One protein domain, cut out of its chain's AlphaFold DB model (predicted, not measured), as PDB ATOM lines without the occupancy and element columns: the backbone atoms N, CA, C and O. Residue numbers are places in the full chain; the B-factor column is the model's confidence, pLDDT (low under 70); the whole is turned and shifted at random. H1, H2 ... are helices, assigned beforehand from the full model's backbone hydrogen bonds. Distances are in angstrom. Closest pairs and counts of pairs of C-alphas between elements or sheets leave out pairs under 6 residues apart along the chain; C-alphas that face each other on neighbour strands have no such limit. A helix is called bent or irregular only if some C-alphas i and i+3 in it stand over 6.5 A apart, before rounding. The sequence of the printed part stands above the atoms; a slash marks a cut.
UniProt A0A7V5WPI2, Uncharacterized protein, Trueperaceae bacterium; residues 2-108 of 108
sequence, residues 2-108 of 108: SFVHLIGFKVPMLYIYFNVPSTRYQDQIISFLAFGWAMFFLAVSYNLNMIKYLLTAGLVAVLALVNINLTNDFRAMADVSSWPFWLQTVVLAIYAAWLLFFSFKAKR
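This is residues 2 to 108 of the 108 residues of an uncharacterized protein of Trueperaceae bacterium (UniProt A0A7V5WPI2). Three long helices fold back and forth: H2 and H3 open as a V from their tight turn, and H5 packs side by side with H3. Short H1 packs on H2, and H4 lies in the turn between H3 and H5. The 107 printed residues, all helix by class, hold five named helices, H1 to H5 in chain order, and no named strand. The whole is only just compact, close to loose, with a radius of gyration of the C-alphas of 15.2 A, and elongated, 49 by 27 by 18 A.

Find C-alpha 48 at (102.492, 158.237, 113.330); H3 runs from there to 71, 35.5 A, irregular but only just: C-alphas 49 and 52 are 7.0 A apart. H2 is residues 24 to 46, 33.7 A; H5, 83 to 105, 33.3 A, ends at (110.828, 152.075, 119.286). H1 is 2 to 6, H4 74 to 78.

H3 touches H5, closest C-alphas Val 62 and Ala 93, 6.0 A, at a shallow tilt of 23 degrees, opposite ways. H2 and H3 form a hairpin, at a shallow tilt of 32 degrees, touching with residues 40 to 44 and 50 to 54 alone, closest C-alphas Val 44 and Met 50, 5.4 A. H1 touches H2, closest C-alphas Ser 2 and Ser 31, 4.1 A. H4 touches no helix. Each O i to N i+4 pair is within hydrogen-bond range in H1, H2, H4 and H5, and 18 of 20 in H3.

The farthest C-alphas, Ala 76 and Arg 108, are 49.3 A apart. The printed part has no cut; the link H1 to H2 is long, 17 residues. Look for pLDDT under 70 at residues 8, 10 to 21 and 107 to 108.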
ATOM      1  N   SER A   2      92.198 142.677  98.747       74.38
ATOM      2  CA  SER A   2      90.947 143.376  98.359       74.38
ATOM      3  C   SER A   2      90.462 143.044  96.934       74.38
ATOM      4  O   SER A   2      89.343 142.568  96.760       74.38
ATOM      5  N   PHE A   3      91.334 143.172  95.925       75.75
ATOM      6  CA  PHE A   3      90.988 142.849  94.533       75.75
ATOM      7  C   PHE A   3      90.564 141.383  94.334       75.75
ATOM      8  O   PHE A   3      89.680 141.103  93.536       75.75
ATOM      9  N   VAL A   4      91.144 140.458  95.106       74.25
ATOM     10  CA  VAL A   4      90.843 139.018  95.042       74.25
ATOM     11  C   VAL A   4      89.406 138.737  95.506       74.25
ATOM     12  O   VAL A   4      88.702 137.958  94.866       74.25
ATOM     13  N   HIS A   5      88.943 139.420  96.560       73.12
ATOM     14  CA  HIS A   5      87.546 139.367  97.002       73.12
ATOM     15  C   HIS A   5      86.590 140.021  95.996       73.12
ATOM     16  O   HIS A   5      85.523 139.480  95.732       73.12
ATOM     17  N   LEU A   6      86.982 141.139  95.376       76.44
ATOM     18  CA  LEU A   6      86.147 141.821  94.380       76.44
ATOM     19  C   LEU A   6      85.805 140.913  93.184       76.44
ATOM     20  O   LEU A   6      84.677 140.935  92.692       76.44
ATOM     21  N   ILE A   7      86.778 140.117  92.733       79.62
ATOM     22  CA  ILE A   7      86.621 139.194  91.599       79.62
ATOM     23  C   ILE A   7      86.139 137.791  92.012       79.62
ATOM     24  O   ILE A   7      85.927 136.948  91.144       79.62
ATOM     25  N   GLY A   8      85.972 137.521  93.313       68.88
ATOM     26  CA  GLY A   8      85.492 136.233  93.832       68.88
ATOM     27  C   GLY A   8      86.479 135.067  93.697       68.88
ATOM     28  O   GLY A   8      86.061 133.911  93.637       68.88
ATOM     29  N   PHE A   9      87.787 135.332  93.628       73.94
ATOM     30  CA  PHE A   9      88.803 134.292  93.427       73.94
ATOM     31  C   PHE A   9      89.218 133.635  94.756       73.94
ATOM     32  O   PHE A   9      90.125 134.097  95.443       73.94
ATOM     33  N   LYS A  10      88.544 132.541  95.135       69.56
ATOM     34  CA  LYS A  10      88.618 131.905  96.469       69.56
ATOM     35  C   LYS A  10      89.822 130.973  96.668       69.56
ATOM     36  O   LYS A  10      89.668 129.809  97.031       69.56
ATOM     37  N   VAL A  11      91.034 131.479  96.448       68.62
ATOM     38  CA  VAL A  11      92.268 130.733  96.749       68.62
ATOM     39  C   VAL A  11      92.661 130.932  98.219       68.62
ATOM     40  O   VAL A  11      92.772 132.081  98.662       68.62
ATOM     41  N   PRO A  12      92.897 129.850  98.991       63.66
ATOM     42  CA  PRO A  12      93.380 129.948 100.367       63.66
ATOM     43  C   PRO A  12      94.603 130.869 100.470       63.66
ATOM     44  O   PRO A  12      95.419 130.915  99.556       63.66
ATOM     45  N   MET A  13      94.742 131.604 101.576       64.94
ATOM     46  CA  MET A  13      95.806 132.601 101.825       64.94
ATOM     47  C   MET A  13      95.733 133.895 101.003       64.94
ATOM     48  O   MET A  13      96.201 134.917 101.494       64.94
ATOM     49  N   LEU A  14      95.151 133.893  99.798       59.53
ATOM     50  CA  LEU A  14      94.860 135.110  99.016       59.53
ATOM     51  C   LEU A  14      93.458 135.673  99.302       59.53
ATOM     52  O   LEU A  14      93.190 136.857  99.072       59.53
ATOM     53  N   TYR A  15      92.593 134.817  99.838       60.09
ATOM     54  CA  TYR A  15      91.277 135.134 100.368       60.09
ATOM     55  C   TYR A  15      91.343 135.236 101.891       60.09
ATOM     56  O   TYR A  15      91.785 134.296 102.557       60.09
ATOM     57  N   ILE A  16      90.919 136.369 102.451       62.25
ATOM     58  CA  ILE A  16      90.896 136.580 103.900       62.25
ATOM     59  C   ILE A  16      89.802 135.695 104.489       62.25
ATOM     60  O   ILE A  16      88.620 135.942 104.255       62.25
ATOM     61  N   TYR A  17      90.223 134.698 105.270       55.06
ATOM     62  CA  TYR A  17      89.440 133.929 106.242       55.06
ATOM     63  C   TYR A  17      88.207 133.143 105.770       55.06
ATOM     64  O   TYR A  17      87.775 132.239 106.473       55.06
ATOM     65  N   PHE A  18      87.647 133.425 104.597       59.41
ATOM     66  CA  PHE A  18      86.451 132.762 104.087       59.41
ATOM     67  C   PHE A  18      86.652 132.239 102.664       59.41
ATOM     68  O   PHE A  18      85.954 132.637 101.740       59.41
ATOM     69  N   ASN A  19      87.588 131.305 102.467       59.31
ATOM     70  CA  ASN A  19      87.548 130.438 101.273       59.31
ATOM     71  C   ASN A  19      86.380 129.420 101.327       59.31
ATOM     72  O   ASN A  19      86.218 128.616 100.417       59.31
ATOM     73  N   VAL A  20      85.575 129.474 102.392       65.81
ATOM     74  CA  VAL A  20      84.250 128.859 102.569       65.81
ATOM     75  C   VAL A  20      83.237 129.542 101.616       65.81
ATOM     76  O   VAL A  20      83.455 130.695 101.226       65.81
ATOM     77  N   PRO A  21      82.120 128.905 101.215       69.31
ATOM     78  CA  PRO A  21      81.123 129.545 100.359       69.31
ATOM     79  C   PRO A  21      80.526 130.827 100.969       69.31
ATOM     80  O   PRO A  21      79.630 130.793 101.802       69.31
ATOM     81  N   SER A  22      81.022 131.978 100.525       73.50
ATOM     82  CA  SER A  22      80.441 133.307 100.737       73.50
ATOM     83  C   SER A  22      79.576 133.770  99.560       73.50
ATOM     84  O   SER A  22      79.780 133.354  98.411       73.50
ATOM     85  N   THR A  23      78.632 134.673  99.837       81.62
ATOM     86  CA  THR A  23      77.870 135.377  98.797       81.62
ATOM     87  C   THR A  23      78.692 136.521  98.199       81.62
ATOM     88  O   THR A  23      79.519 137.132  98.876       81.62
ATOM     89  N   ARG A  24      78.407 136.893  96.944       80.12
ATOM     90  CA  ARG A  24      79.075 138.024  96.268       80.12
ATOM     91  C   ARG A  24      78.989 139.334  97.064       80.12
ATOM     92  O   ARG A  24      79.931 140.119  97.064       80.12
ATOM     93  N   TYR A  25      77.871 139.554  97.752       81.06
ATOM     94  CA  TYR A  25      77.675 140.706  98.631       81.06
ATOM     95  C   TYR A  25      78.678 140.722  99.797       81.06
ATOM     96  O   TYR A  25      79.303 141.748 100.064       81.06
ATOM     97  N   GLN A  26      78.888 139.579 100.456       79.56
ATOM     98  CA  GLN A  26      79.873 139.450 101.537       79.56
ATOM     99  C   GLN A  26      81.295 139.701 101.029       79.56
ATOM    100  O   GLN A  26      82.065 140.414 101.668       79.56
ATOM    101  N   ASP A  27      81.623 139.176  99.851       81.56
ATOM    102  CA  ASP A  27      82.939 139.358  99.241       81.56
ATOM    103  C   ASP A  27      83.233 140.833  98.931       81.56
ATOM    104  O   ASP A  27      84.322 141.334  99.214       81.56
ATOM    105  N   GLN A  28      82.237 141.575  98.443       81.81
ATOM    106  CA  GLN A  28      82.358 143.018  98.238       81.81
ATOM    107  C   GLN A  28      82.625 143.757  99.553       81.81
ATOM    108  O   GLN A  28      83.550 144.568  99.605       81.81
ATOM    109  N   ILE A  29      81.899 143.440 100.630       83.19
ATOM    110  CA  ILE A  29      82.150 144.028 101.956       83.19
ATOM    111  C   ILE A  29      83.594 143.770 102.400       83.19
ATOM    112  O   ILE A  29      84.292 144.710 102.782       83.19
ATOM    113  N   ILE A  30      84.076 142.527 102.298       83.44
ATOM    114  CA  ILE A  30      85.450 142.186 102.692       83.44
ATOM    115  C   ILE A  30      86.465 142.955 101.836       83.44
ATOM    116  O   ILE A  30      87.468 143.444 102.359       83.44
ATOM    117  N   SER A  31      86.194 143.135 100.539       82.31
ATOM    118  CA  SER A  31      87.062 143.915  99.651       82.31
ATOM    119  C   SER A  31      87.181 145.382 100.084       82.31
ATOM    120  O   SER A  31      88.299 145.905 100.136       82.31
ATOM    121  N   PHE A  32      86.069 146.022 100.464       85.44
ATOM    122  CA  PHE A  32      86.054 147.407 100.939       85.44
ATOM    123  C   PHE A  32      86.753 147.546 102.290       85.44
ATOM    124  O   PHE A  32      87.556 148.459 102.469       85.44
ATOM    125  N   LEU A  33      86.518 146.612 103.214       87.31
ATOM    126  CA  LEU A  33      87.193 146.595 104.513       87.31
ATOM    127  C   LEU A  33      88.706 146.395 104.358       87.31
ATOM    128  O   LEU A  33      89.487 147.117 104.973       87.31
ATOM    129  N   ALA A  34      89.134 145.474 103.490       87.06
ATOM    130  CA  ALA A  34      90.548 145.238 103.209       87.06
ATOM    131  C   ALA A  34      91.224 146.453 102.550       87.06
ATOM    132  O   ALA A  34      92.384 146.745 102.841       87.06
ATOM    133  N   PHE A  35      90.511 147.175 101.680       89.06
ATOM    134  CA  PHE A  35      91.005 148.430 101.113       89.06
ATOM    135  C   PHE A  35      91.107 149.530 102.179       89.06
ATOM    136  O   PHE A  35      92.148 150.173 102.299       89.06
ATOM    137  N   GLY A  36      90.078 149.698 103.015       90.06
ATOM    138  CA  GLY A  36      90.100 150.637 104.140       90.06
ATOM    139  C   GLY A  36      91.253 150.365 105.112       90.06
ATOM    140  O   GLY A  36      91.930 151.293 105.549       90.06
ATOM    141  N   TRP A  37      91.553 149.090 105.370       88.88
ATOM    142  CA  TRP A  37      92.710 148.676 106.165       88.88
ATOM    143  C   TRP A  37      94.033 149.175 105.568       88.88
ATOM    144  O   TRP A  37      94.851 149.754 106.281       88.88
ATOM    145  N   ALA A  38      94.224 149.031 104.253       90.75
ATOM    146  CA  ALA A  38      95.404 149.555 103.562       90.75
ATOM    147  C   ALA A  38      95.495 151.089 103.653       90.75
ATOM    148  O   ALA A  38      96.579 151.634 103.871       90.75
ATOM    149  N   MET A  39      94.360 151.786 103.568       94.69
ATOM    150  CA  MET A  39      94.314 153.240 103.741       94.69
ATOM    151  C   MET A  39      94.689 153.676 105.163       94.69
ATOM    152  O   MET A  39      95.328 154.716 105.315       94.69
ATOM    153  N   PHE A  40      94.380 152.890 106.201       91.62
ATOM    154  CA  PHE A  40      94.868 153.179 107.553       91.62
ATOM    155  C   PHE A  40      96.388 153.068 107.667       91.62
ATOM    156  O   PHE A  40      97.001 153.920 108.309       91.62
ATOM    157  N   PHE A  41      97.018 152.085 107.018       92.00
ATOM    158  CA  PHE A  41      98.483 152.029 106.947       92.00
ATOM    159  C   PHE A  41      99.068 153.255 106.258       92.00
ATOM    160  O   PHE A  41     100.020 153.848 106.766       92.00
ATOM    161  N   LEU A  42      98.472 153.667 105.136       94.31
ATOM    162  CA  LEU A  42      98.887 154.876 104.436       94.31
ATOM    163  C   LEU A  42      98.743 156.112 105.339       94.31
ATOM    164  O   LEU A  42      99.687 156.887 105.471       94.31
ATOM    165  N   ALA A  43      97.614 156.270 106.032       94.38
ATOM    166  CA  ALA A  43      97.402 157.373 106.970       94.38
ATOM    167  C   ALA A  43      98.445 157.395 108.104       94.38
ATOM    168  O   ALA A  43      98.997 158.451 108.410       94.38
ATOM    169  N   VAL A  44      98.775 156.234 108.683       93.31
ATOM    170  CA  VAL A  44      99.823 156.114 109.713       93.31
ATOM    171  C   VAL A  44     101.199 156.489 109.162       93.31
ATOM    172  O   VAL A  44     101.985 157.095 109.886       93.31
ATOM    173  N   SER A  45     101.481 156.193 107.887       92.00
ATOM    174  CA  SER A  45     102.750 156.572 107.252       92.00
ATOM    175  C   SER A  45     102.942 158.091 107.149       92.00
ATOM    176  O   SER A  45     104.071 158.565 107.243       92.00
ATOM    177  N   TYR A  46     101.851 158.859 107.041       94.38
ATOM    178  CA  TYR A  46     101.877 160.326 107.079       94.38
ATOM    179  C   TYR A  46     101.769 160.902 108.496       94.38
ATOM    180  O   TYR A  46     102.262 161.999 108.754       94.38
ATOM    181  N   ASN A  47     101.110 160.199 109.420       92.12
ATOM    182  CA  ASN A  47     100.927 160.649 110.796       92.12
ATOM    183  C   ASN A  47     101.022 159.484 111.789       92.12
ATOM    184  O   ASN A  47     100.032 158.818 112.109       92.12
ATOM    185  N   LEU A  48     102.214 159.303 112.364       89.88
ATOM    186  CA  LEU A  48     102.492 158.237 113.330       89.88
ATOM    187  C   LEU A  48     101.622 158.303 114.595       89.88
ATOM    188  O   LEU A  48     101.426 157.276 115.244       89.88
ATOM    189  N   ASN A  49     101.023 159.450 114.940       90.50
ATOM    190  CA  ASN A  49     100.102 159.532 116.084       90.50
ATOM    191  C   ASN A  49      98.845 158.669 115.895       90.50
ATOM    192  O   ASN A  49      98.185 158.310 116.875       90.50
ATOM    193  N   MET A  50      98.531 158.298 114.652       92.25
ATOM    194  CA  MET A  50      97.407 157.425 114.326       92.25
ATOM    195  C   MET A  50      97.699 155.938 114.572       92.25
ATOM    196  O   MET A  50      96.765 155.137 114.569       92.25
ATOM    197  N   ILE A  51      98.953 155.550 114.851       92.62
ATOM    198  CA  ILE A  51      99.348 154.139 115.009       92.62
ATOM    199  C   ILE A  51      98.544 153.409 116.090       92.62
ATOM    200  O   ILE A  51      98.256 152.226 115.953       92.62
ATOM    201  N   LYS A  52      98.106 154.121 117.138       91.62
ATOM    202  CA  LYS A  52      97.261 153.552 118.199       91.62
ATOM    203  C   LYS A  52      95.938 153.006 117.656       91.62
ATOM    204  O   LYS A  52      95.506 151.952 118.096       91.62
ATOM    205  N   TYR A  53      95.324 153.676 116.678       92.94
ATOM    206  CA  TYR A  53      94.058 153.235 116.091       92.94
ATOM    207  C   TYR A  53      94.251 151.983 115.238       92.94
ATOM    208  O   TYR A  53      93.473 151.040 115.350       92.94
ATOM    209  N   LEU A  54      95.334 151.949 114.454       93.00
ATOM    210  CA  LEU A  54      95.723 150.782 113.665       93.00
ATOM    211  C   LEU A  54      95.990 149.562 114.563       93.00
ATOM    212  O   LEU A  54      95.488 148.474 114.290       93.00
ATOM    213  N   LEU A  55      96.730 149.746 115.660       93.38
ATOM    214  CA  LEU A  55      97.023 148.680 116.622       93.38
ATOM    215  C   LEU A  55      95.764 148.185 117.342       93.38
ATOM    216  O   LEU A  55      95.568 146.976 117.442       93.38
ATOM    217  N   THR A  56      94.888 149.089 117.793       93.56
ATOM    218  CA  THR A  56      93.616 148.711 118.429       93.56
ATOM    219  C   THR A  56      92.741 147.910 117.475       93.56
ATOM    220  O   THR A  56      92.244 146.848 117.842       93.56
ATOM    221  N   ALA A  57      92.576 148.379 116.237       92.44
ATOM    222  CA  ALA A  57      91.772 147.666 115.256       92.44
ATOM    223  C   ALA A  57      92.390 146.303 114.888       92.44
ATOM    224  O   ALA A  57      91.660 145.329 114.713       92.44
ATOM    225  N   GLY A  58      93.724 146.197 114.864       91.94
ATOM    226  CA  GLY A  58      94.431 144.940 114.618       91.94
ATOM    227  C   GLY A  58      94.237 143.936 115.753       91.94
ATOM    228  O   GLY A  58      93.969 142.766 115.497       91.94
ATOM    229  N   LEU A  59      94.292 144.397 117.006       94.12
ATOM    230  CA  LEU A  59      94.014 143.569 118.181       94.12
ATOM    231  C   LEU A  59      92.573 143.045 118.170       94.12
ATOM    232  O   LEU A  59      92.356 141.850 118.358       94.12
ATOM    233  N   VAL A  60      91.599 143.922 117.912       94.31
ATOM    234  CA  VAL A  60      90.183 143.532 117.808       94.31
ATOM    235  C   VAL A  60      89.984 142.515 116.686       94.31
ATOM    236  O   VAL A  60      89.293 141.521 116.895       94.31
ATOM    237  N   ALA A  61      90.628 142.710 115.530       91.62
ATOM    238  CA  ALA A  61      90.582 141.747 114.436       91.62
ATOM    239  C   ALA A  61      91.126 140.379 114.872       91.62
ATOM    240  O   ALA A  61      90.439 139.380 114.702       91.62
ATOM    241  N   VAL A  62      92.306 140.316 115.499       93.88
ATOM    242  CA  VAL A  62      92.880 139.050 115.989       93.88
ATOM    243  C   VAL A  62      91.935 138.352 116.971       93.88
ATOM    244  O   VAL A  62      91.675 137.163 116.810       93.88
ATOM    245  N   LEU A  63      91.374 139.073 117.945       95.00
ATOM    246  CA  LEU A  63      90.434 138.501 118.916       95.00
ATOM    247  C   LEU A  63      89.155 137.979 118.247       95.00
ATOM    248  O   LEU A  63      88.702 136.879 118.560       95.00
ATOM    249  N   ALA A  64      88.599 138.730 117.295       91.88
ATOM    250  CA  ALA A  64      87.429 138.307 116.532       91.88
ATOM    251  C   ALA A  64      87.718 137.044 115.704       91.88
ATOM    252  O   ALA A  64      86.907 136.122 115.682       91.88
ATOM    253  N   LEU A  65      88.889 136.976 115.069       90.31
ATOM    254  CA  LEU A  65      89.345 135.830 114.284       90.31
ATOM    255  C   LEU A  65      89.592 134.585 115.155       90.31
ATOM    256  O   LEU A  65      89.226 133.479 114.758       90.31
ATOM    257  N   VAL A  66      90.147 134.758 116.361       93.81
ATOM    258  CA  VAL A  66      90.258 133.685 117.364       93.81
ATOM    259  C   VAL A  66      88.873 133.185 117.764       93.81
ATOM    260  O   VAL A  66      88.636 131.982 117.723       93.81
ATOM    261  N   ASN A  67      87.944 134.087 118.098       93.38
ATOM    262  CA  ASN A  67      86.577 133.706 118.452       93.38
ATOM    263  C   ASN A  67      85.909 132.921 117.315       93.38
ATOM    264  O   ASN A  67      85.397 131.834 117.549       93.38
ATOM    265  N   ILE A  68      86.006 133.414 116.077       89.50
ATOM    266  CA  ILE A  68      85.511 132.726 114.878       89.50
ATOM    267  C   ILE A  68      86.099 131.315 114.758       89.50
ATOM    268  O   ILE A  68      85.353 130.375 114.496       89.50
ATOM    269  N   ASN A  69      87.408 131.147 114.971       89.56
ATOM    270  CA  ASN A  69      88.041 129.832 114.880       89.56
ATOM    271  C   ASN A  69      87.606 128.855 115.974       89.56
ATOM    272  O   ASN A  69      87.669 127.646 115.759       89.56
ATOM    273  N   LEU A  70      87.226 129.369 117.142       91.25
ATOM    274  CA  LEU A  70      86.768 128.564 118.270       91.25
ATOM    275  C   LEU A  70      85.283 128.202 118.155       91.25
ATOM    276  O   LEU A  70      84.898 127.121 118.589       91.25
ATOM    277  N   THR A  71      84.453 129.091 117.601       89.56
ATOM    278  CA  THR A  71      82.993 128.915 117.582       89.56
ATOM    279  C   THR A  71      82.457 128.290 116.300       89.56
ATOM    280  O   THR A  71      81.369 127.721 116.331       89.56
ATOM    281  N   ASN A  72      83.161 128.414 115.170       85.25
ATOM    282  CA  ASN A  72      82.662 127.920 113.886       85.25
ATOM    283  C   ASN A  72      83.200 126.531 113.540       85.25
ATOM    284  O   ASN A  72      84.402 126.274 113.588       85.25
ATOM    285  N   ASP A  73      82.299 125.666 113.077       83.81
ATOM    286  CA  ASP A  73      82.650 124.375 112.494       83.81
ATOM    287  C   ASP A  73      82.846 124.502 110.975       83.81
ATOM    288  O   ASP A  73      81.918 124.369 110.174       83.81
ATOM    289  N   PHE A  74      84.084 124.773 110.561       79.12
ATOM    290  CA  PHE A  74      84.432 124.909 109.142       79.12
ATOM    291  C   PHE A  74      84.295 123.608 108.345       79.12
ATOM    292  O   PHE A  74      84.085 123.662 107.128       79.12
ATOM    293  N   ARG A  75      84.377 122.444 109.007       76.81
ATOM    294  CA  ARG A  75      84.156 121.156 108.341       76.81
ATOM    295  C   ARG A  75      82.683 120.992 108.001       76.81
ATOM    296  O   ARG A  75      82.367 120.633 106.874       76.81
ATOM    297  N   ALA A  76      81.790 121.355 108.921       78.75
ATOM    298  CA  ALA A  76      80.353 121.345 108.658       78.75
ATOM    299  C   ALA A  76      79.930 122.336 107.556       78.75
ATOM    300  O   ALA A  76      78.957 122.087 106.851       78.75
ATOM    301  N   MET A  77      80.647 123.454 107.387       75.94
ATOM    302  CA  MET A  77      80.283 124.494 106.415       75.94
ATOM    303  C   MET A  77      80.766 124.227 104.983       75.94
ATOM    304  O   MET A  77      80.103 124.650 104.037       75.94
ATOM    305  N   ALA A  78      81.931 123.600 104.804       73.81
ATOM    306  CA  ALA A  78      82.515 123.425 103.469       73.81
ATOM    307  C   ALA A  78      83.498 122.255 103.342       73.81
ATOM    308  O   ALA A  78      84.253 122.217 102.373       73.81
ATOM    309  N   ASP A  79      83.534 121.343 104.318       80.44
ATOM    310  CA  ASP A  79      84.521 120.258 104.393       80.44
ATOM    311  C   ASP A  79      85.980 120.760 104.302       80.44
ATOM    312  O   ASP A  79      86.869 120.138 103.720       80.44
ATOM    313  N   VAL A  80      86.245 121.943 104.870       77.62
ATOM    314  CA  VAL A  80      87.577 122.561 104.867       77.62
ATOM    315  C   VAL A  80      88.232 122.371 106.232       77.62
ATOM    316  O   VAL A  80      87.617 122.568 107.282       77.62
ATOM    317  N   SER A  81      89.517 122.011 106.229       83.19
ATOM    318  CA  SER A  81      90.331 121.978 107.448       83.19
ATOM    319  C   SER A  81      90.381 123.359 108.104       83.19
ATOM    320  O   SER A  81      90.555 124.362 107.419       83.19
ATOM    321  N   SER A  82      90.304 123.426 109.434       85.00
ATOM    322  CA  SER A  82      90.415 124.693 110.169       85.00
ATOM    323  C   SER A  82      91.847 125.239 110.237       85.00
ATOM    324  O   SER A  82      92.067 126.399 110.590       85.00
ATOM    325  N   TRP A  83      92.838 124.416 109.883       86.06
ATOM    326  CA  TRP A  83      94.258 124.743 110.003       86.06
ATOM    327  C   TRP A  83      94.700 126.009 109.242       86.06
ATOM    328  O   TRP A  83      95.408 126.828 109.831       86.06
ATOM    329  N   PRO A  84      94.277 126.254 107.983       84.25
ATOM    330  CA  PRO A  84      94.644 127.471 107.262       84.25
ATOM    331  C   PRO A  84      94.127 128.747 107.938       84.25
ATOM    332  O   PRO A  84      94.804 129.771 107.886       84.25
ATOM    333  N   PHE A  85      92.960 128.697 108.593       85.50
ATOM    334  CA  PHE A  85      92.411 129.850 109.312       85.50
ATOM    335  C   PHE A  85      93.245 130.165 110.547       85.50
ATOM    336  O   PHE A  85      93.627 131.315 110.735       85.50
ATOM    337  N   TRP A  86      93.622 129.144 111.323       89.38
ATOM    338  CA  TRP A  86      94.538 129.301 112.455       89.38
ATOM    339  C   TRP A  86      95.891 129.872 112.041       89.38
ATOM    340  O   TRP A  86      96.400 130.778 112.699       89.38
ATOM    341  N   LEU A  87      96.451 129.399 110.924       90.19
ATOM    342  CA  LEU A  87      97.692 129.949 110.387       90.19
ATOM    343  C   LEU A  87      97.544 131.444 110.061       90.19
ATOM    344  O   LEU A  87      98.403 132.237 110.445       90.19
ATOM    345  N   GLN A  88      96.443 131.850 109.420       88.12
ATOM    346  CA  GLN A  88      96.161 133.262 109.140       88.12
ATOM    347  C   GLN A  88      96.032 134.093 110.426       88.12
ATOM    348  O   GLN A  88      96.597 135.186 110.495       88.12
ATOM    349  N   THR A  89      95.347 133.582 111.457       91.75
ATOM    350  CA  THR A  89      95.231 134.263 112.760       91.75
ATOM    351  C   THR A  89      96.591 134.470 113.404       91.75
ATOM    352  O   THR A  89      96.886 135.567 113.869       91.75
ATOM    353  N   VAL A  90      97.428 133.426 113.423       93.38
ATOM    354  CA  VAL A  90      98.756 133.461 114.045       93.38
ATOM    355  C   VAL A  90      99.666 134.432 113.303       93.38
ATOM    356  O   VAL A  90     100.312 135.262 113.936       93.38
ATOM    357  N   VAL A  91      99.675 134.395 111.968       92.38
ATOM    358  CA  VAL A  91     100.448 135.343 111.152       92.38
ATOM    359  C   VAL A  91     100.003 136.781 111.421       92.38
ATOM    360  O   VAL A  91     100.851 137.650 111.628       92.38
ATOM    361  N   LEU A  92      98.692 137.043 111.485       91.31
ATOM    362  CA  LEU A  92      98.180 138.377 111.797       91.31
ATOM    363  C   LEU A  92      98.540 138.813 113.225       91.31
ATOM    364  O   LEU A  92      98.917 139.964 113.431       91.31
ATOM    365  N   ALA A  93      98.468 137.905 114.200       94.31
ATOM    366  CA  ALA A  93      98.837 138.177 115.586       94.31
ATOM    367  C   ALA A  93     100.329 138.513 115.724       94.31
ATOM    368  O   ALA A  93     100.678 139.500 116.371       94.31
ATOM    369  N   ILE A  94     101.203 137.750 115.059       95.56
ATOM    370  CA  ILE A  94     102.643 138.029 114.993       95.56
ATOM    371  C   ILE A  94     102.883 139.393 114.345       95.56
ATOM    372  O   ILE A  94     103.652 140.195 114.870       95.56
ATOM    373  N   TYR A  95     102.198 139.689 113.240       92.12
ATOM    374  CA  TYR A  95     102.317 140.976 112.564       92.12
ATOM    375  C   TYR A  95     101.856 142.150 113.446       92.12
ATOM    376  O   TYR A  95     102.545 143.167 113.531       92.12
ATOM    377  N   ALA A  96     100.742 142.010 114.166       92.31
ATOM    378  CA  ALA A  96     100.265 143.022 115.105       92.31
ATOM    379  C   ALA A  96     101.240 143.223 116.278       92.31
ATOM    380  O   ALA A  96     101.540 144.363 116.637       92.31
ATOM    381  N   ALA A  97     101.786 142.138 116.837       93.88
ATOM    382  CA  ALA A  97     102.803 142.196 117.888       93.88
ATOM    383  C   ALA A  97     104.094 142.870 117.396       93.88
ATOM    384  O   ALA A  97     104.684 143.680 118.111       93.88
ATOM    385  N   TRP A  98     104.496 142.592 116.153       93.94
ATOM    386  CA  TRP A  98     105.621 143.249 115.496       93.94
ATOM    387  C   TRP A  98     105.386 144.759 115.389       93.94
ATOM    388  O   TRP A  98     106.193 145.546 115.882       93.94
ATOM    389  N   LEU A  99     104.253 145.187 114.826       91.44
ATOM    390  CA  LEU A  99     103.906 146.609 114.730       91.44
ATOM    391  C   LEU A  99     103.855 147.287 116.102       91.44
ATOM    392  O   LEU A  99     104.355 148.401 116.253       91.44
ATOM    393  N   LEU A 100     103.294 146.615 117.109       92.50
ATOM    394  CA  LEU A 100     103.247 147.114 118.478       92.50
ATOM    395  C   LEU A 100     104.663 147.337 119.026       92.50
ATOM    396  O   LEU A 100     104.971 148.433 119.495       92.50
ATOM    397  N   PHE A 101     105.546 146.344 118.906       92.88
ATOM    398  CA  PHE A 101     106.935 146.438 119.353       92.88
ATOM    399  C   PHE A 101     107.679 147.605 118.690       92.88
ATOM    400  O   PHE A 101     108.308 148.419 119.372       92.88
ATOM    401  N   PHE A 102     107.568 147.741 117.367       89.88
ATOM    402  CA  PHE A 102     108.219 148.832 116.640       89.88
ATOM    403  C   PHE A 102     107.575 150.196 116.905       89.88
ATOM    404  O   PHE A 102     108.286 151.199 116.904       89.88
ATOM    405  N   SER A 103     106.281 150.255 117.232       88.50
ATOM    406  CA  SER A 103     105.624 151.509 117.625       88.50
ATOM    407  C   SER A 103     106.220 152.112 118.899       88.50
ATOM    408  O   SER A 103     106.278 153.334 119.031       88.50
ATOM    409  N   PHE A 104     106.708 151.272 119.817       86.56
ATOM    410  CA  PHE A 104     107.407 151.733 121.013       86.56
ATOM    411  C   PHE A 104     108.819 152.227 120.701       86.56
ATOM    412  O   PHE A 104     109.270 153.190 121.316       86.56
ATOM    413  N   LYS A 105     109.507 151.609 119.730       81.69
ATOM    414  CA  LYS A 105     110.828 152.075 119.286       81.69
ATOM    415  C   LYS A 105     110.759 153.383 118.507       81.69
ATOM    416  O   LYS A 105     111.637 154.207 118.682       81.69
ATOM    417  N   ALA A 106     109.726 153.582 117.692       76.25
ATOM    418  CA  ALA A 106     109.557 154.787 116.879       76.25
ATOM    419  C   ALA A 106     109.166 156.040 117.688       76.25
ATOM    420  O   ALA A 106     109.226 157.148 117.167       76.25
ATOM    421  N   LYS A 107     108.721 155.869 118.941       61.75
ATOM    422  CA  LYS A 107     108.400 156.966 119.870       61.75
ATOM    423  C   LYS A 107     109.570 157.364 120.784       61.75
ATOM    424  O   LYS A 107     109.399 158.290 121.573       61.75
ATOM    425  N   ARG A 108     110.696 156.645 120.728       48.69
ATOM    426  CA  ARG A 108     111.965 157.021 121.368       48.69
ATOM    427  C   ARG A 108     112.840 157.750 120.366       48.69
ATOM    428  O   ARG A 108     113.555 158.662 120.824       48.69
TER     429      ARG A 108